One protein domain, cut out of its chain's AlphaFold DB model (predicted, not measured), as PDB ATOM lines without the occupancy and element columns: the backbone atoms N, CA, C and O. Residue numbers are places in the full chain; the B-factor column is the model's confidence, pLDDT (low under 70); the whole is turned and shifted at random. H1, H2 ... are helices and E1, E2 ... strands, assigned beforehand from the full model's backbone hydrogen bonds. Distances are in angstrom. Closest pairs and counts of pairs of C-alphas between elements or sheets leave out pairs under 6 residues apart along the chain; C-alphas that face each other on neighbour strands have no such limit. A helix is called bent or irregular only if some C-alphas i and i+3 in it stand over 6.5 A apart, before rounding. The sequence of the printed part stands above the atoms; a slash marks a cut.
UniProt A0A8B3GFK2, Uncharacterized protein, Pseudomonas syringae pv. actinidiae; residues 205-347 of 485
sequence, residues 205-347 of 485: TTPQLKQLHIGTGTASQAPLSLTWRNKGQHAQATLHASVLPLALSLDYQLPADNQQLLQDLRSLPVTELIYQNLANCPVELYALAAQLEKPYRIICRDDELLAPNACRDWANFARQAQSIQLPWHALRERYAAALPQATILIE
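What this domain is: This is residues 205 to 347 of the 485 residues of an uncharacterized protein of Pseudomonas syringae pv. actinidiae (UniProt A0A8B3GFK2). One long, strongly twisted sheet of eight strands runs the length of the domain, with long strands E2, E3 and E4 at one end and short parallel strands E6, E7 and E8 at the other. H1 and H2 pack side by side over the long-strand half, the sheet curling round H2, while H4 covers the far end at E7 and E8. The 143 printed residues hold four named helices and eight named strands, E1 E2 E3 E4 H1 E5 H2 E6 H3 E7 H4 E8 along the chain, of mixed class; the mixed sheet has the order E4 E3 E2 E1 E5 E6 E7 E8. The whole is compact, with a radius of gyration of the C-alphas of 15.1 A and spans of 45 by 36 by 26 A.

How they stand to each other: E2, residues 224 to 231, E3, 234 to 241, and E4, 248 to 254, form a meander of two hairpins, each strand the antiparallel neighbour of the one before; N 227 and O 238 are 2.9 A apart, N 239 and O 250 2.8 A. E1, residues 211 to 216, is parallel to E2, with N 226 and O 213 at 2.8 A, and to E5, 272 to 275, with N 214 and O 274 at 2.8 A. Three strand-helix-strand units, parallel neighbour strands joined through a helix by right-handed crossovers, follow: E5, H2, 283 to 292, and E6, 296 to 299; E6, H3, 314 to 320, and E7, 324 to 326; E7, H4, 329 to 338, and E8, 344 to 346. Across these pairs N 299 and O 275 are 2.8 A apart, N 325 and O 298 2.8 A, N 345 and O 324 2.8 A. H1, residues 258 to 266, H2 and H4 are on one face of the sheet, making two layers, one of strands and one of helices. H1 touches H2, closest at the C-alphas of Asn 258 and Glu 284, 6.6 A, the same way at a steep tilt of 37 degrees, only just past shallow. H4 is over E7 and E8 at a height over the sheet of 9.3 A; the closest C-alphas of H4 and E8 are those of His 329 and Ile 346, 5.9 A. H3 only grazes the sheet, with residues 317 to 320. Every O i to N i+4 pair is within hydrogen-bond range in H1 and H3, but 4 of 6 in H2 and in H4.

Where its parts are: E1 begins at C-alpha 211, (200.333, 243.455, 114.010). E2 is 23.1 A long, E3 22.9 A and E4 19.0 A; H4 is 15.2 A and H2 14.3 A. H4 is irregular, C-alphas 330 and 333 being 7.1 A apart, and H2 only just, with 286 and 289 at 6.8 A. E8 ends at C-alpha 346, (184.414, 238.971, 124.368).

The domain as a whole: The C-alphas farthest apart, of Pro 245 and Ala 337, are 47.4 A apart. The printed part has no cut. The link from E6 to H3, residues 300 to 313, is long. Mean pLDDT of the printed part is 89.8, under 70 at residues 217 to 221, 244 to 245 and 308 to 311.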
ATOM      1  N   THR A 205     203.207 243.021 104.191       90.44
ATOM      2  CA  THR A 205     202.313 243.642 103.197       90.44
ATOM      3  C   THR A 205     200.858 243.723 103.654       90.44
ATOM      4  O   THR A 205     200.175 244.702 103.348       90.44
ATOM      5  N   THR A 206     200.381 242.742 104.422       91.44
ATOM      6  CA  THR A 206     198.987 242.668 104.886       91.44
ATOM      7  C   THR A 206     198.816 243.264 106.288       91.44
ATOM      8  O   THR A 206     199.780 243.311 107.056       91.44
ATOM      9  N   PRO A 207     197.602 243.704 106.673       91.19
ATOM     10  CA  PRO A 207     197.337 244.207 108.022       91.19
ATOM     11  C   PRO A 207     197.712 243.220 109.136       91.19
ATOM     12  O   PRO A 207     198.275 243.633 110.142       91.19
ATOM     13  N   GLN A 208     197.466 241.919 108.942       89.75
ATOM     14  CA  GLN A 208     197.792 240.882 109.930       89.75
ATOM     15  C   GLN A 208     199.303 240.756 110.159       89.75
ATOM     16  O   GLN A 208     199.744 240.565 111.285       89.75
ATOM     17  N   LEU A 209     200.115 240.906 109.108       90.69
ATOM     18  CA  LEU A 209     201.576 240.873 109.226       90.69
ATOM     19  C   LEU A 209     202.137 242.119 109.932       90.69
ATOM     20  O   LEU A 209     203.242 242.086 110.464       90.69
ATOM     21  N   LYS A 210     201.379 243.220 109.956       93.81
ATOM     22  CA  LYS A 210     201.760 244.491 110.594       93.81
ATOM     23  C   LYS A 210     201.335 244.591 112.064       93.81
ATOM     24  O   LYS A 210     201.565 245.623 112.696       93.81
ATOM     25  N   GLN A 211     200.708 243.549 112.603       94.94
ATOM     26  CA  GLN A 211     200.333 243.455 114.010       94.94
ATOM     27  C   GLN A 211     201.485 242.852 114.816       94.94
ATOM     28  O   GLN A 211     201.918 241.734 114.542       94.94
ATOM     29  N   LEU A 212     201.984 243.588 115.812       95.75
ATOM     30  CA  LEU A 212     203.023 243.090 116.712       95.75
ATOM     31  C   LEU A 212     202.378 242.438 117.936       95.75
ATOM     32  O   LEU A 212     201.807 243.128 118.783       95.75
ATOM     33  N   HIS A 213     202.501 241.117 118.048       94.56
ATOM     34  CA  HIS A 213     202.015 240.376 119.212       94.56
ATOM     35  C   HIS A 213     203.047 240.386 120.340       94.56
ATOM     36  O   HIS A 213     204.176 239.946 120.156       94.56
ATOM     37  N   ILE A 214     202.657 240.864 121.515       94.38
ATOM     38  CA  ILE A 214     203.511 241.045 122.686       94.38
ATOM     39  C   ILE A 214     203.026 240.089 123.782       94.38
ATOM     40  O   ILE A 214     201.904 240.220 124.268       94.38
ATOM     41  N   GLY A 215     203.847 239.113 124.177       90.62
ATOM     42  CA  GLY A 215     203.478 238.144 125.217       90.62
ATOM     43  C   GLY A 215     204.657 237.398 125.846       90.62
ATOM     44  O   GLY A 215     205.810 237.553 125.452       90.62
ATOM     45  N   THR A 216     204.378 236.554 126.833       84.12
ATOM     46  CA  THR A 216     205.393 235.701 127.470       84.12
ATOM     47  C   THR A 216     205.590 234.396 126.692       84.12
ATOM     48  O   THR A 216     204.612 233.826 126.221       84.12
ATOM     49  N   GLY A 217     206.817 233.857 126.639       68.31
ATOM     50  CA  GLY A 217     207.062 232.472 126.187       68.31
ATOM     51  C   GLY A 217     207.932 232.308 124.935       68.31
ATOM     52  O   GLY A 217     208.683 233.205 124.564       68.31
ATOM     53  N   THR A 218     207.933 231.101 124.350       52.22
ATOM     54  CA  THR A 218     208.507 230.809 123.017       52.22
ATOM     55  C   THR A 218     207.630 231.423 121.930       52.22
ATOM     56  O   THR A 218     206.419 231.470 122.123       52.22
ATOM     57  N   ALA A 219     208.248 231.879 120.831       51.59
ATOM     58  CA  ALA A 219     207.635 232.599 119.710       51.59
ATOM     59  C   ALA A 219     206.132 232.323 119.550       51.59
ATOM     60  O   ALA A 219     205.721 231.189 119.296       51.59
ATOM     61  N   SER A 220     205.322 233.373 119.719       57.00
ATOM     62  CA  SER A 220     203.900 233.319 119.387       57.00
ATOM     63  C   SER A 220     203.755 232.766 117.966       57.00
ATOM     64  O   SER A 220     204.560 233.101 117.097       57.00
ATOM     65  N   GLN A 221     202.729 231.949 117.703       66.81
ATOM     66  CA  GLN A 221     202.399 231.522 116.332       66.81
ATOM     67  C   GLN A 221     202.110 232.721 115.406       66.81
ATOM     68  O   GLN A 221     202.015 232.562 114.189       66.81
ATOM     69  N   ALA A 222     201.980 233.926 115.973       83.94
ATOM     70  CA  ALA A 222     201.908 235.168 115.235       83.94
ATOM     71  C   ALA A 222     203.117 235.358 114.290       83.94
ATOM     72  O   ALA A 222     204.267 235.166 114.695       83.94
ATOM     73  N   PRO A 223     202.883 235.826 113.051       88.56
ATOM     74  CA  PRO A 223     203.950 236.096 112.088       88.56
ATOM     75  C   PRO A 223     204.998 237.103 112.569       88.56
ATOM     76  O   PRO A 223     206.150 237.001 112.156       88.56
ATOM     77  N   LEU A 224     204.604 238.054 113.423       93.25
ATOM     78  CA  LEU A 224     205.471 239.048 114.048       93.25
ATOM     79  C   LEU A 224     205.161 239.113 115.549       93.25
ATOM     80  O   LEU A 224     204.041 239.437 115.953       93.25
ATOM     81  N   SER A 225     206.153 238.810 116.383       94.44
ATOM     82  CA  SER A 225     205.980 238.798 117.835       94.44
ATOM     83  C   SER A 225     207.177 239.360 118.585       94.44
ATOM     84  O   SER A 225     208.313 239.263 118.134       94.44
ATOM     85  N   LEU A 226     206.917 239.942 119.748       95.38
ATOM     86  CA  LEU A 226     207.911 240.370 120.717       95.38
ATOM     87  C   LEU A 226     207.642 239.623 122.018       95.38
ATOM     88  O   LEU A 226     206.666 239.889 122.721       95.38
ATOM     89  N   THR A 227     208.503 238.660 122.318       94.12
ATOM     90  CA  THR A 227     208.385 237.838 123.527       94.12
ATOM     91  C   THR A 227     209.398 238.263 124.572       94.12
ATOM     92  O   THR A 227     210.421 238.842 124.217       94.12
ATOM     93  N   TRP A 228     209.154 237.992 125.856       92.69
ATOM     94  CA  TRP A 228     210.161 238.213 126.898       92.69
ATOM     95  C   TRP A 228     210.239 237.092 127.924       92.69
ATOM     96  O   TRP A 228     209.309 236.302 128.117       92.69
ATOM     97  N   ARG A 229     211.386 237.062 128.608       91.19
ATOM     98  CA  ARG A 229     211.660 236.238 129.786       91.19
ATOM     99  C   ARG A 229     212.483 237.038 130.790       91.19
ATOM    100  O   ARG A 229     213.501 237.628 130.430       91.19
ATOM    101  N   ASN A 230     212.079 237.016 132.054       87.50
ATOM    102  CA  ASN A 230     212.807 237.700 133.122       87.50
ATOM    103  C   ASN A 230     214.008 236.859 133.584       87.50
ATOM    104  O   ASN A 230     213.894 235.649 133.775       87.50
ATOM    105  N   LYS A 231     215.165 237.505 133.759       86.12
ATOM    106  CA  LYS A 231     216.428 236.918 134.228       86.12
ATOM    107  C   LYS A 231     217.006 237.776 135.355       86.12
ATOM    108  O   LYS A 231     217.929 238.569 135.160       86.12
ATOM    109  N   GLY A 232     216.444 237.617 136.552       84.75
ATOM    110  CA  GLY A 232     216.825 238.411 137.718       84.75
ATOM    111  C   GLY A 232     216.440 239.878 137.534       84.75
ATOM    112  O   GLY A 232     215.260 240.188 137.423       84.75
ATOM    113  N   GLN A 233     217.432 240.770 137.492       83.75
ATOM    114  CA  GLN A 233     217.219 242.220 137.366       83.75
ATOM    115  C   GLN A 233     217.008 242.706 135.923       83.75
ATOM    116  O   GLN A 233     216.702 243.876 135.719       83.75
ATOM    117  N   HIS A 234     217.172 241.834 134.926       90.81
ATOM    118  CA  HIS A 234     217.019 242.181 133.512       90.81
ATOM    119  C   HIS A 234     215.945 241.315 132.861       90.81
ATOM    120  O   HIS A 234     215.677 240.198 133.313       90.81
ATOM    121  N   ALA A 235     215.386 241.788 131.752       92.12
ATOM    122  CA  ALA A 235     214.531 240.979 130.893       92.12
ATOM    123  C   ALA A 235     215.202 240.754 129.539       92.12
ATOM    124  O   ALA A 235     215.759 241.678 128.953       92.12
ATOM    125  N   GLN A 236     215.150 239.524 129.041       93.88
ATOM    126  CA  GLN A 236     215.520 239.224 127.665       93.88
ATOM    127  C   GLN A 236     214.251 239.290 126.821       93.88
ATOM    128  O   GLN A 236     213.352 238.477 127.033       93.88
ATOM    129  N   ALA A 237     214.185 240.244 125.898       94.88
ATOM    130  CA  ALA A 237     213.128 240.344 124.902       94.88
ATOM    131  C   ALA A 237     213.630 239.849 123.540       94.88
ATOM    132  O   ALA A 237     214.788 240.071 123.195       94.88
ATOM    133  N   THR A 238     212.767 239.204 122.763       94.75
ATOM    134  CA  THR A 238     213.092 238.671 121.438       94.75
ATOM    135  C   THR A 238     212.010 239.076 120.443       94.75
ATOM    136  O   THR A 238     210.856 238.660 120.581       94.75
ATOM    137  N   LEU A 239     212.385 239.884 119.448       95.38
ATOM    138  CA  LEU A 239     211.570 240.197 118.278       95.38
ATOM    139  C   LEU A 239     211.743 239.077 117.255       95.38
ATOM    140  O   LEU A 239     212.817 238.918 116.673       95.38
ATOM    141  N   HIS A 240     210.676 238.328 117.027       93.50
ATOM    142  CA  HIS A 240     210.637 237.214 116.100       93.50
ATOM    143  C   HIS A 240     209.716 237.519 114.917       93.50
ATOM    144  O   HIS A 240     208.582 237.965 115.107       93.50
ATOM    145  N   ALA A 241     210.180 237.227 113.703       91.50
ATOM    146  CA  ALA A 241     209.358 237.231 112.503       91.50
ATOM    147  C   ALA A 241     209.514 235.921 111.719       91.50
ATOM    148  O   ALA A 241     210.606 235.586 111.247       91.50
ATOM    149  N   SER A 242     208.400 235.211 111.540       82.81
ATOM    150  CA  SER A 242     208.315 233.939 110.809       82.81
ATOM    151  C   SER A 242     208.234 234.185 109.301       82.81
ATOM    152  O   SER A 242     207.218 233.915 108.663       82.81
ATOM    153  N   VAL A 243     209.295 234.749 108.724       73.19
ATOM    154  CA  VAL A 243     209.396 234.992 107.278       73.19
ATOM    155  C   VAL A 243     210.249 233.926 106.598       73.19
ATOM    156  O   VAL A 243     211.280 233.501 107.116       73.19
ATOM    157  N   LEU A 244     209.816 233.477 105.421       66.62
ATOM    158  CA  LEU A 244     210.584 232.540 104.603       66.62
ATOM    159  C   LEU A 244     211.645 233.286 103.776       66.62
ATOM    160  O   LEU A 244     211.411 234.429 103.369       66.62
ATOM    161  N   PRO A 245     212.809 232.659 103.510       68.31
ATOM    162  CA  PRO A 245     213.216 231.294 103.880       68.31
ATOM    163  C   PRO A 245     213.909 231.201 105.250       68.31
ATOM    164  O   PRO A 245     214.053 230.108 105.789       68.31
ATOM    165  N   LEU A 246     214.354 232.332 105.805       74.50
ATOM    166  CA  LEU A 246     215.018 232.409 107.102       74.50
ATOM    167  C   LEU A 246     214.229 233.339 108.011       74.50
ATOM    168  O   LEU A 246     214.076 234.519 107.680       74.50
ATOM    169  N   ALA A 247     213.838 232.838 109.179       84.88
ATOM    170  CA  ALA A 247     213.241 233.660 110.218       84.88
ATOM    171  C   ALA A 247     214.161 234.838 110.601       84.88
ATOM    172  O   ALA A 247     215.367 234.869 110.303       84.88
ATOM    173  N   LEU A 248     213.576 235.843 111.239       90.94
ATOM    174  CA  LEU A 248     214.303 236.919 111.902       90.94
ATOM    175  C   LEU A 248     214.070 236.788 113.406       90.94
ATOM    176  O   LEU A 248     212.935 236.618 113.830       90.94
ATOM    177  N   SER A 249     215.140 236.865 114.193       92.12
ATOM    178  CA  SER A 249     215.120 236.744 115.650       92.12
ATOM    179  C   SER A 249     216.127 237.705 116.289       92.12
ATOM    180  O   SER A 249     217.295 237.371 116.509       92.12
ATOM    181  N   LEU A 250     215.685 238.920 116.599       94.94
ATOM    182  CA  LEU A 250     216.505 239.926 117.275       94.94
ATOM    183  C   LEU A 250     216.301 239.863 118.784       94.94
ATOM    184  O   LEU A 250     215.169 239.866 119.252       94.94
ATOM    185  N   ASP A 251     217.398 239.840 119.535       94.62
ATOM    186  CA  ASP A 251     217.370 239.797 120.993       94.62
ATOM    187  C   ASP A 251     217.781 241.142 121.589       94.62
ATOM    188  O   ASP A 251     218.728 241.773 121.122       94.62
ATOM    189  N   TYR A 252     217.129 241.499 122.690       96.12
ATOM    190  CA  TYR A 252     217.329 242.730 123.441       96.12
ATOM    191  C   TYR A 252     217.424 242.408 124.934       96.12
ATOM    192  O   TYR A 252     216.625 241.633 125.468       96.12
ATOM    193  N   GLN A 253     218.382 243.012 125.626       95.75
ATOM    194  CA  GLN A 253     218.481 242.996 127.081       95.75
ATOM    195  C   GLN A 253     217.899 244.296 127.641       95.75
ATOM    196  O   GLN A 253     218.494 245.361 127.528       95.75
ATOM    197  N   LEU A 254     216.737 244.222 128.278       95.19
ATOM    198  CA  LEU A 254     216.058 245.374 128.870       95.19
ATOM    199  C   LEU A 254     216.508 245.572 130.330       95.19
ATOM    200  O   LEU A 254     216.667 244.575 131.050       95.19
ATOM    201  N   PRO A 255     216.736 246.827 130.774       94.81
ATOM    202  CA  PRO A 255     216.462 248.092 130.067       94.81
ATOM    203  C   PRO A 255     217.538 248.553 129.064       94.81
ATOM    204  O   PRO A 255     217.287 249.490 128.308       94.81
ATOM    205  N   ALA A 256     218.725 247.939 129.056       96.06
ATOM    206  CA  ALA A 256     219.906 248.441 128.341       96.06
ATOM    207  C   ALA A 256     219.675 248.690 126.837       96.06
ATOM    208  O   ALA A 256     220.067 249.731 126.317       96.06
ATOM    209  N   ASP A 257     218.974 247.781 126.161       96.75
ATOM    210  CA  ASP A 257     218.744 247.826 124.715       96.75
ATOM    211  C   ASP A 257     217.408 248.490 124.325       96.75
ATOM    212  O   ASP A 257     216.996 248.414 123.165       96.75
ATOM    213  N   ASN A 258     216.710 249.158 125.256       96.50
ATOM    214  CA  ASN A 258     215.378 249.722 124.994       96.50
ATOM    215  C   ASN A 258     215.366 250.721 123.822       96.50
ATOM    216  O   ASN A 258     214.475 250.699 122.973       96.50
ATOM    217  N   GLN A 259     216.381 251.585 123.733       97.44
ATOM    218  CA  GLN A 259     216.475 252.554 122.638       97.44
ATOM    219  C   GLN A 259     216.657 251.862 121.278       97.44
ATOM    220  O   GLN A 259     216.043 252.283 120.296       97.44
ATOM    221  N   GLN A 260     217.454 250.789 121.224       97.69
ATOM    222  CA  GLN A 260     217.650 250.012 120.001       97.69
ATOM    223  C   GLN A 260     216.366 249.279 119.605       97.69
ATOM    224  O   GLN A 260     215.996 249.303 118.434       97.69
ATOM    225  N   LEU A 261     215.652 248.690 120.572       97.88
ATOM    226  CA  LEU A 261     214.349 248.063 120.340       97.88
ATOM    227  C   LEU A 261     213.359 249.053 119.711       97.88
ATOM    228  O   LEU A 261     212.740 248.744 118.695       97.88
ATOM    229  N   LEU A 262     213.243 250.262 120.265       97.75
ATOM    230  CA  LEU A 262     212.367 251.303 119.717       97.75
ATOM    231  C   LEU A 262     212.761 251.713 118.294       97.75
ATOM    232  O   LEU A 262     211.887 251.907 117.450       97.75
ATOM    233  N   GLN A 263     214.059 251.858 118.022       97.62
ATOM    234  CA  GLN A 263     214.548 252.192 116.686       97.62
ATOM    235  C   GLN A 263     214.217 251.086 115.677       97.62
ATOM    236  O   GLN A 263     213.697 251.378 114.597       97.62
ATOM    237  N   ASP A 264     214.466 249.830 116.046       97.75
ATOM    238  CA  ASP A 264     214.200 248.669 115.200       97.75
ATOM    239  C   ASP A 264     212.690 248.550 114.915       97.75
ATOM    240  O   ASP A 264     212.287 248.434 113.757       97.75
ATOM    241  N   LEU A 265     211.833 248.695 115.932       97.38
ATOM    242  CA  LEU A 265     210.373 248.661 115.764       97.38
ATOM    243  C   LEU A 265     209.835 249.817 114.908       97.38
ATOM    244  O   LEU A 265     208.917 249.605 114.118       97.38
ATOM    245  N   ARG A 266     210.412 251.024 115.009       96.88
ATOM    246  CA  ARG A 266     210.039 252.174 114.157       96.88
ATOM    247  C   ARG A 266     210.413 251.981 112.689       96.88
ATOM    248  O   ARG A 266     209.789 252.599 111.832       96.88
ATOM    249  N   SER A 267     211.411 251.146 112.396       96.12
ATOM    250  CA  SER A 267     211.786 250.807 111.017       96.12
ATOM    251  C   SER A 267     210.802 249.837 110.349       96.12
ATOM    252  O   SER A 267     210.810 249.694 109.127       96.12
ATOM    253  N   LEU A 268     209.942 249.184 111.137       96.38
ATOM    254  CA  LEU A 268     208.935 248.252 110.650       96.38
ATOM    255  C   LEU A 268     207.577 248.955 110.481       96.38
ATOM    256  O   LEU A 268     207.220 249.830 111.272       96.38
ATOM    257  N   PRO A 269     206.756 248.552 109.494       95.75
ATOM    258  CA  PRO A 269     205.433 249.119 109.245       95.75
ATOM    259  C   PRO A 269     204.385 248.602 110.246       95.75
ATOM    260  O   PRO A 269     203.283 248.226 109.850       95.75
ATOM    261  N   VAL A 270     204.715 248.571 111.539       96.38
ATOM    262  CA  VAL A 270     203.813 248.128 112.607       96.38
ATOM    263  C   VAL A 270     202.642 249.106 112.710       96.38
ATOM    264  O   VAL A 270     202.825 250.322 112.867       96.38
ATOM    265  N   THR A 271     201.426 248.576 112.603       96.25
ATOM    266  CA  THR A 271     200.186 249.366 112.655       96.25
ATOM    267  C   THR A 271     199.501 249.289 114.008       96.25
ATOM    268  O   THR A 271     198.780 250.216 114.358       96.25
ATOM    269  N   GLU A 272     199.720 248.211 114.759       96.19
ATOM    270  CA  GLU A 272     199.026 247.936 116.015       96.19
ATOM    271  C   GLU A 272     199.870 247.019 116.911       96.19
ATOM    272  O   GLU A 272     200.554 246.119 116.412       96.19
ATOM    273  N   LEU A 273     199.789 247.235 118.225       97.38
ATOM    274  CA  LEU A 273     200.346 246.337 119.240       97.38
ATOM    275  C   LEU A 273     199.243 245.479 119.872       97.38
ATOM    276  O   LEU A 273     198.156 245.968 120.180       97.38
ATOM    277  N   ILE A 274     199.525 244.203 120.115       95.62
ATOM    278  CA  ILE A 274     198.574 243.270 120.727       95.62
ATOM    279  C   ILE A 274     199.226 242.651 121.952       95.62
ATOM    280  O   ILE A 274     200.071 241.770 121.820       95.62
ATOM    281  N   TYR A 275     198.824 243.085 123.142       94.50
ATOM    282  CA  TYR A 275     199.325 242.522 124.395       94.50
ATOM    283  C   TYR A 275     198.509 241.288 124.773       94.50
ATOM    284  O   TYR A 275     197.294 241.385 124.898       94.50
ATOM    285  N   GLN A 276     199.161 240.139 124.940       90.50
ATOM    286  CA  GLN A 276     198.501 238.868 125.264       90.50
ATOM    287  C   GLN A 276     198.694 238.473 126.736       90.50
ATOM    288  O   GLN A 276     197.780 237.974 127.383       90.50
ATOM    289  N   ASN A 277     199.876 238.743 127.283       87.38
ATOM    290  CA  ASN A 277     200.197 238.531 128.691       87.38
ATOM    291  C   ASN A 277     200.776 239.821 129.262       87.38
ATOM    292  O   ASN A 277     201.518 240.518 128.578       87.38
ATOM    293  N   LEU A 278     200.449 240.152 130.500       89.00
ATOM    294  CA  LEU A 278     200.977 241.320 131.202       89.00
ATOM    295  C   LEU A 278     201.694 240.932 132.497       89.00
ATOM    296  O   LEU A 278     202.493 241.731 133.004       89.00
ATOM    297  N   ALA A 279     201.487 239.702 132.979       86.38
ATOM    298  CA  ALA A 279     202.154 239.169 134.157       86.38
ATOM    299  C   ALA A 279     203.677 239.329 134.045       86.38
ATOM    300  O   ALA A 279     204.324 238.835 133.116       86.38
ATOM    301  N   ASN A 280     204.261 240.051 135.002       86.31
ATOM    302  CA  ASN A 280     205.692 240.368 135.048       86.31
ATOM    303  C   ASN A 280     206.262 240.999 133.752       86.31
ATOM    304  O   ASN A 280     207.454 240.852 133.472       86.31
ATOM    305  N   CYS A 281     205.437 241.687 132.952       89.56
ATOM    306  CA  CYS A 281     205.866 242.367 131.724       89.56
ATOM    307  C   CYS A 281     206.890 243.476 132.038       89.56
ATOM    308  O   CYS A 281     206.618 244.266 132.935       89.56
ATOM    309  N   PRO A 282     208.057 243.571 131.382       91.38
ATOM    310  CA  PRO A 282     209.032 244.635 131.617       91.38
ATOM    311  C   PRO A 282     208.445 246.033 131.423       91.38
ATOM    312  O   PRO A 282     207.513 246.226 130.637       91.38
ATOM    313  N   VAL A 283     209.009 247.017 132.128       90.62
ATOM    314  CA  VAL A 283     208.498 248.395 132.105       90.62
ATOM    315  C   VAL A 283     208.548 248.985 130.699       90.62
ATOM    316  O   VAL A 283     207.624 249.639 130.220       90.62
ATOM    317  N   GLU A 284     209.634 248.666 130.015       93.69
ATOM    318  CA  GLU A 284     209.946 249.078 128.661       93.69
ATOM    319  C   GLU A 284     208.896 248.562 127.674       93.69
ATOM    320  O   GLU A 284     208.477 249.301 126.789       93.69
ATOM    321  N   LEU A 285     208.417 247.323 127.856       93.31
ATOM    322  CA  LEU A 285     207.484 246.681 126.930       93.31
ATOM    323  C   LEU A 285     206.055 247.208 127.060       93.31
ATOM    324  O   LEU A 285     205.381 247.384 126.042       93.31
ATOM    325  N   TYR A 286     205.581 247.502 128.275       86.50
ATOM    326  CA  TYR A 286     204.265 248.134 128.422       86.50
ATOM    327  C   TYR A 286     204.286 249.600 127.954       86.50
ATOM    328  O   TYR A 286     203.283 250.098 127.446       86.50
ATOM    329  N   ALA A 287     205.424 250.294 128.079       92.25
ATOM    330  CA  ALA A 287     205.576 251.678 127.630       92.25
ATOM    331  C   ALA A 287     205.659 251.825 126.096       92.25
ATOM    332  O   ALA A 287     205.501 252.938 125.584       92.25
ATOM    333  N   LEU A 288     205.863 250.723 125.357       94.75
ATOM    334  CA  LEU A 288     206.017 250.732 123.896       94.75
ATOM    335  C   LEU A 288     204.854 251.406 123.171       94.75
ATOM    336  O   LEU A 288     205.099 252.161 122.235       94.75
ATOM    337  N   ALA A 289     203.609 251.165 123.589       92.56
ATOM    338  CA  ALA A 289     202.439 251.750 122.935       92.56
ATOM    339  C   ALA A 289     202.507 253.284 122.888       92.56
ATOM    340  O   ALA A 289     202.327 253.886 121.829       92.56
ATOM    341  N   ALA A 290     202.852 253.903 124.020       93.06
ATOM    342  CA  ALA A 290     203.021 255.346 124.123       93.06
ATOM    343  C   ALA A 290     204.267 255.831 123.363       93.06
ATOM    344  O   ALA A 290     204.206 256.829 122.656       93.06
ATOM    345  N   GLN A 291     205.393 255.114 123.461       96.06
ATOM    346  CA  GLN A 291     206.667 255.512 122.839       96.06
ATOM    347  C   GLN A 291     206.689 255.370 121.308       96.06
ATOM    348  O   GLN A 291     207.437 256.080 120.625       96.06
ATOM    349  N   LEU A 292     205.918 254.428 120.763       96.06
ATOM    350  CA  LEU A 292     205.752 254.222 119.323       96.06
ATOM    351  C   LEU A 292     204.571 255.013 118.749       96.06
ATOM    352  O   LEU A 292     204.428 255.046 117.528       96.06
ATOM    353  N   GLU A 293     203.744 255.615 119.612       95.56
ATOM    354  CA  GLU A 293     202.503 256.308 119.246       95.56
ATOM    355  C   GLU A 293     201.588 255.411 118.391       95.56
ATOM    356  O   GLU A 293     201.036 255.819 117.366       95.56
ATOM    357  N   LYS A 294     201.468 254.137 118.790       95.50
ATOM    358  CA  LYS A 294     200.666 253.134 118.078       95.50
ATOM    359  C   LYS A 294     199.426 252.755 118.874       95.50
ATOM    360  O   LYS A 294     199.499 252.636 120.099       95.50
ATOM    361  N   PRO A 295     198.295 252.506 118.193       97.12
ATOM    362  CA  PRO A 295     197.155 251.901 118.851       97.12
ATOM    363  C   PRO A 295     197.514 250.502 119.345       97.12
ATOM    364  O   PRO A 295     198.368 249.812 118.775       97.12
ATOM    365  N   TYR A 296     196.821 250.073 120.390       97.38
ATOM    366  CA  TYR A 296     196.976 248.734 120.920       97.38
ATOM    367  C   TYR A 296     195.663 248.178 121.437       97.38
ATOM    368  O   TYR A 296     194.769 248.919 121.852       97.38
ATOM    369  N   ARG A 297     195.581 246.853 121.444       96.38
ATOM    370  CA  ARG A 297     194.537 246.096 122.130       96.38
ATOM    371  C   ARG A 297     195.163 245.090 123.081       96.38
ATOM    372  O   ARG A 297     196.322 244.697 122.920       96.38
ATOM    373  N   ILE A 298     194.384 244.676 124.067       95.19
ATOM    374  CA  ILE A 298     194.792 243.674 125.045       95.19
ATOM    375  C   ILE A 298     193.916 242.448 124.826       95.19
ATOM    376  O   ILE A 298     192.696 242.557 124.846       95.19
ATOM    377  N   ILE A 299     194.533 241.297 124.604       93.50
ATOM    378  CA  ILE A 299     193.879 239.993 124.617       93.50
ATOM    379  C   ILE A 299     194.241 239.355 125.946       93.50
ATOM    380  O   ILE A 299     195.387 238.973 126.146       93.50
ATOM    381  N   CYS A 300     193.304 239.269 126.881       91.06
ATOM    382  CA  CYS A 300     193.615 238.773 128.214       91.06
ATOM    383  C   CYS A 300     193.913 237.268 128.172       91.06
ATOM    384  O   CYS A 300     193.022 236.449 127.949       91.06
ATOM    385  N   ARG A 301     195.179 236.912 128.419       88.44
ATOM    386  CA  ARG A 301     195.632 235.548 128.751       88.44
ATOM    387  C   ARG A 301     196.183 235.450 130.175       88.44
ATOM    388  O   ARG A 301     196.769 234.436 130.544       88.44
ATOM    389  N   ASP A 302     196.021 236.510 130.963       88.12
ATOM    390  CA  ASP A 302     196.225 236.542 132.406       88.12
ATOM    391  C   ASP A 302     195.330 237.597 133.072       88.12
ATOM    392  O   ASP A 302     194.687 238.419 132.413       88.12
ATOM    393  N   ASP A 303     195.269 237.529 134.399       88.56
ATOM    394  CA  ASP A 303     194.448 238.398 135.239       88.56
ATOM    395  C   ASP A 303     195.240 239.593 135.799       88.56
ATOM    396  O   ASP A 303     194.784 240.260 136.728       88.56
ATOM    397  N   GLU A 304     196.421 239.896 135.241       89.94
ATOM    398  CA  GLU A 304     197.327 240.935 135.761       89.94
ATOM    399  C   GLU A 304     196.674 242.327 135.758       89.94
ATOM    400  O   GLU A 304     196.924 243.125 136.656       89.94
ATOM    401  N   LEU A 305     195.767 242.608 134.813       90.00
ATOM    402  CA  LEU A 305     194.997 243.861 134.793       90.00
ATOM    403  C   LEU A 305     194.122 244.073 136.036       90.00
ATOM    404  O   LEU A 305     193.735 245.204 136.320       90.00
ATOM    405  N   LEU A 306     193.780 243.001 136.755       89.56
ATOM    406  CA  LEU A 306     192.998 243.056 137.989       89.56
ATOM    407  C   LEU A 306     193.885 243.131 139.240       89.56
ATOM    408  O   LEU A 306     193.365 243.296 140.345       89.56
ATOM    409  N   ALA A 307     195.204 242.965 139.093       84.25
ATOM    410  CA  ALA A 307     196.119 242.920 140.218       84.25
ATOM    411  C   ALA A 307     196.285 244.321 140.844       84.25
ATOM    412  O   ALA A 307     196.589 245.287 140.136       84.25
ATOM    413  N   PRO A 308     196.140 244.459 142.174       69.50
ATOM    414  CA  PRO A 308     196.392 245.715 142.865       69.50
ATOM    415  C   PRO A 308     197.907 245.939 142.966       69.50
ATOM    416  O   PRO A 308     198.544 245.482 143.913       69.50
ATOM    417  N   ASN A 309     198.516 246.608 141.983       65.19
ATOM    418  CA  ASN A 309     199.964 246.824 141.958       65.19
ATOM    419  C   ASN A 309     200.322 248.320 141.995       65.19
ATOM    420  O   ASN A 309     200.024 249.067 141.068       65.19
ATOM    421  N   ALA A 310     200.997 248.761 143.062       54.62
ATOM    422  CA  ALA A 310     201.307 250.175 143.318       54.62
ATOM    423  C   ALA A 310     202.289 250.806 142.307       54.62
ATOM    424  O   ALA A 310     202.380 252.028 142.227       54.62
ATOM    425  N   CYS A 311     203.027 249.996 141.539       63.38
ATOM    426  CA  CYS A 311     204.018 250.486 140.575       63.38
ATOM    427  C   CYS A 311     203.496 250.610 139.136       63.38
ATOM    428  O   CYS A 311     204.206 251.159 138.294       63.38
ATOM    429  N   ARG A 312     202.300 250.089 138.817       76.44
ATOM    430  CA  ARG A 312     201.757 250.077 137.448       76.44
ATOM    431  C   ARG A 312     200.313 250.539 137.437       76.44
ATOM    432  O   ARG A 312     199.457 249.936 138.073       76.44
ATOM    433  N   ASP A 313     200.037 251.579 136.662       85.88
ATOM    434  CA  ASP A 313     198.680 252.087 136.480       85.88
ATOM    435  C   ASP A 313     197.948 251.292 135.386       85.88
ATOM    436  O   ASP A 313     197.783 251.743 134.247       85.88
ATOM    437  N   TRP A 314     197.539 250.067 135.734       88.31
ATOM    438  CA  TRP A 314     196.788 249.198 134.826       88.31
ATOM    439  C   TRP A 314     195.452 249.804 134.406       88.31
ATOM    440  O   TRP A 314     195.023 249.576 133.278       88.31
ATOM    441  N   ALA A 315     194.827 250.623 135.254       88.00
ATOM    442  CA  ALA A 315     193.579 251.301 134.923       88.00
ATOM    443  C   ALA A 315     193.770 252.320 133.788       88.00
ATOM    444  O   ALA A 315     192.972 252.362 132.850       88.00
ATOM    445  N   ASN A 316     194.838 253.120 133.834       89.62
ATOM    446  CA  ASN A 316     195.156 254.061 132.760       89.62
ATOM    447  C   ASN A 316     195.587 253.345 131.470       89.62
ATOM    448  O   ASN A 316     195.141 253.726 130.389       89.62
ATOM    449  N   PHE A 317     196.393 252.285 131.576       91.50
ATOM    450  CA  PHE A 317     196.774 251.463 130.421       91.50
ATOM    451  C   PHE A 317     195.537 250.830 129.755       91.50
ATOM    452  O   PHE A 317     195.289 251.009 128.567       91.50
ATOM    453  N   ALA A 318     194.667 250.194 130.537       92.19
ATOM    454  CA  ALA A 318     193.399 249.639 130.070       92.19
ATOM    455  C   ALA A 318     192.497 250.678 129.380       92.19
ATOM    456  O   ALA A 318     191.882 250.376 128.361       92.19
ATOM    457  N   ARG A 319     192.430 251.906 129.913       92.06
ATOM    458  CA  ARG A 319     191.617 252.999 129.350       92.06
ATOM    459  C   ARG A 319     192.119 253.476 127.986       92.06
ATOM    460  O   ARG A 319     191.322 253.897 127.156       92.06
ATOM    461  N   GLN A 320     193.432 253.461 127.776       93.62
ATOM    462  CA  GLN A 320     194.055 253.901 126.525       93.62
ATOM    463  C   GLN A 320     194.034 252.818 125.434       93.62
ATOM    464  O   GLN A 320     194.212 253.140 124.258       93.62
ATOM    465  N   ALA A 321     193.819 251.552 125.802       95.75
ATOM    466  CA  ALA A 321     193.665 250.465 124.847       95.75
ATOM    467  C   ALA A 321     192.398 250.654 123.991       95.75
ATOM    468  O   ALA A 321     191.342 251.047 124.484       95.75
ATOM    469  N   GLN A 322     192.473 250.300 122.707       96.94
ATOM    470  CA  GLN A 322     191.311 250.307 121.811       96.94
ATOM    471  C   GLN A 322     190.235 249.319 122.268       96.94
ATOM    472  O   GLN A 322     189.040 249.584 122.143       96.94
ATOM    473  N   SER A 323     190.667 248.160 122.767       96.62
ATOM    474  CA  SER A 323     189.792 247.159 123.366       96.62
ATOM    475  C   SER A 323     190.555 246.232 124.306       96.62
ATOM    476  O   SER A 323     191.767 246.037 124.168       96.62
ATOM    477  N   ILE A 324     189.807 245.641 125.232       96.56
ATOM    478  CA  ILE A 324     190.224 244.545 126.101       96.56
ATOM    479  C   ILE A 324     189.358 243.346 125.742       96.56
ATOM    480  O   ILE A 324     188.141 243.389 125.907       96.56
ATOM    481  N   GLN A 325     189.978 242.303 125.210       95.00
ATOM    482  CA  GLN A 325     189.320 241.092 124.749       95.00
ATOM    483  C   GLN A 325     189.445 240.027 125.832       95.00
ATOM    484  O   GLN A 325     190.553 239.622 126.189       95.00
ATOM    485  N   LEU A 326     188.307 239.611 126.378       93.56
ATOM    486  CA  LEU A 326     188.229 238.561 127.385       93.56
ATOM    487  C   LEU A 326     187.898 237.222 126.722       93.56
ATOM    488  O   LEU A 326     187.058 237.199 125.819       93.56
ATOM    489  N   PRO A 327     188.479 236.110 127.199       89.62
ATOM    490  CA  PRO A 327     188.162 234.782 126.679       89.62
ATOM    491  C   PRO A 327     186.744 234.317 127.047       89.62
ATOM    492  O   PRO A 327     186.177 233.486 126.349       89.62
ATOM    493  N   TRP A 328     186.165 234.864 128.124       91.19
ATOM    494  CA  TRP A 328     184.886 234.426 128.688       91.19
ATOM    495  C   TRP A 328     183.985 235.622 129.014       91.19
ATOM    496  O   TRP A 328     184.416 236.579 129.670       91.19
ATOM    497  N   HIS A 329     182.715 235.557 128.621       92.69
ATOM    498  CA  HIS A 329     181.677 236.524 128.971       92.69
ATOM    499  C   HIS A 329     181.477 236.636 130.487       92.69
ATOM    500  O   HIS A 329     181.276 237.736 131.004       92.69
ATOM    501  N   ALA A 330     181.589 235.531 131.223       93.00
ATOM    502  CA  ALA A 330     181.471 235.484 132.678       93.00
ATOM    503  C   ALA A 330     182.486 236.381 133.416       93.00
ATOM    504  O   ALA A 330     182.234 236.794 134.547       93.00
ATOM    505  N   LEU A 331     183.611 236.733 132.783       93.38
ATOM    506  CA  LEU A 331     184.608 237.645 133.356       93.38
ATOM    507  C   LEU A 331     184.242 239.128 133.191       93.38
ATOM    508  O   LEU A 331     184.827 239.988 133.856       93.38
ATOM    509  N   ARG A 332     183.271 239.449 132.328       94.06
ATOM    510  CA  ARG A 332     182.961 240.822 131.909       94.06
ATOM    511  C   ARG A 332     182.620 241.745 133.071       94.06
ATOM    512  O   ARG A 332     183.155 242.848 133.128       94.06
ATOM    513  N   GLU A 333     181.751 241.317 133.986       93.19
ATOM    514  CA  GLU A 333     181.326 242.151 135.120       93.19
ATOM    515  C   GLU A 333     182.499 242.489 136.044       93.19
ATOM    516  O   GLU A 333     182.688 243.649 136.412       93.19
ATOM    517  N   ARG A 334     183.340 241.493 136.353       92.88
ATOM    518  CA  ARG A 334     184.528 241.658 137.202       92.88
ATOM    519  C   ARG A 334     185.522 242.650 136.596       92.88
ATOM    520  O   ARG A 334     186.005 243.534 137.302       92.88
ATOM    521  N   TYR A 335     185.803 242.531 135.299       93.88
ATOM    522  CA  TYR A 335     186.703 243.453 134.599       93.88
ATOM    523  C   TYR A 335     186.096 244.852 134.442       93.88
ATOM    524  O   TYR A 335     186.806 245.834 134.632       93.88
ATOM    525  N   ALA A 336     184.796 244.966 134.157       93.12
ATOM    526  CA  ALA A 336     184.122 246.260 134.040       93.12
ATOM    527  C   ALA A 336     184.113 247.037 135.366       93.12
ATOM    528  O   ALA A 336     184.256 248.259 135.362       93.12
ATOM    529  N   ALA A 337     183.985 246.332 136.495       92.44
ATOM    530  CA  ALA A 337     184.073 246.931 137.823       92.44
ATOM    531  C   ALA A 337     185.493 247.427 138.150       92.44
ATOM    532  O   ALA A 337     185.649 248.498 138.734       92.44
ATOM    533  N   ALA A 338     186.525 246.669 137.766       90.56
ATOM    534  CA  ALA A 338     187.922 247.019 138.029       90.56
ATOM    535  C   ALA A 338     188.480 248.090 137.073       90.56
ATOM    536  O   ALA A 338     189.331 248.886 137.466       90.56
ATOM    537  N   LEU A 339     188.004 248.121 135.825       92.06
ATOM    538  CA  LEU A 339     188.515 248.968 134.745       92.06
ATOM    539  C   LEU A 339     187.388 249.849 134.182       92.06
ATOM    540  O   LEU A 339     186.945 249.652 133.042       92.06
ATOM    541  N   PRO A 340     186.894 250.828 134.961       84.88
ATOM    542  CA  PRO A 340     185.832 251.703 134.494       84.88
ATOM    543  C   PRO A 340     186.306 252.471 133.254       84.88
ATOM    544  O   PRO A 340     187.423 252.988 133.227       84.88
ATOM    545  N   GLN A 341     185.429 252.589 132.252       88.50
ATOM    546  CA  GLN A 341     185.665 253.255 130.954       88.50
ATOM    547  C   GLN A 341     186.494 252.466 129.923       88.50
ATOM    548  O   GLN A 341     186.689 252.970 128.820       88.50
ATOM    549  N   ALA A 342     186.947 251.246 130.224       92.12
ATOM    550  CA  ALA A 342     187.594 250.405 129.219       92.12
ATOM    551  C   ALA A 342     186.571 249.764 128.258       92.12
ATOM    552  O   ALA A 342     185.495 249.320 128.670       92.12
ATOM    553  N   THR A 343     186.919 249.667 126.972       95.19
ATOM    554  CA  THR A 343     186.101 248.971 125.964       95.19
ATOM    555  C   THR A 343     186.330 247.464 126.060       95.19
ATOM    556  O   THR A 343     187.293 246.939 125.505       95.19
ATOM    557  N   ILE A 344     185.446 246.758 126.765       95.25
ATOM    558  CA  ILE A 344     185.538 245.304 126.951       95.25
ATOM    559  C   ILE A 344     184.757 244.575 125.854       95.25
ATOM    560  O   ILE A 344     183.557 244.797 125.681       95.25
ATOM    561  N   LEU A 345     185.441 243.672 125.155       95.62
ATOM    562  CA  LEU A 345     184.899 242.765 124.147       95.62
ATOM    563  C   LEU A 345     185.104 241.318 124.607       95.62
ATOM    564  O   LEU A 345     186.021 241.030 125.371       95.62
ATOM    565  N   ILE A 346     184.257 240.410 124.133       91.94
ATOM    566  CA  ILE A 346     184.414 238.971 124.368       91.94
ATOM    567  C   ILE A 346     184.943 238.347 123.083       91.94
ATOM    568  O   ILE A 346     184.437 238.654 121.999       91.94
ATOM    569  N   GLU A 347     185.980 237.524 123.192       86.06
ATOM    570  CA  GLU A 347     186.464 236.748 122.057       86.06
ATOM    571  C   GLU A 347     185.378 235.768 121.588       86.06
ATOM    572  O   GLU A 347     184.594 235.264 122.393       86.06
TER     573      GLU A 347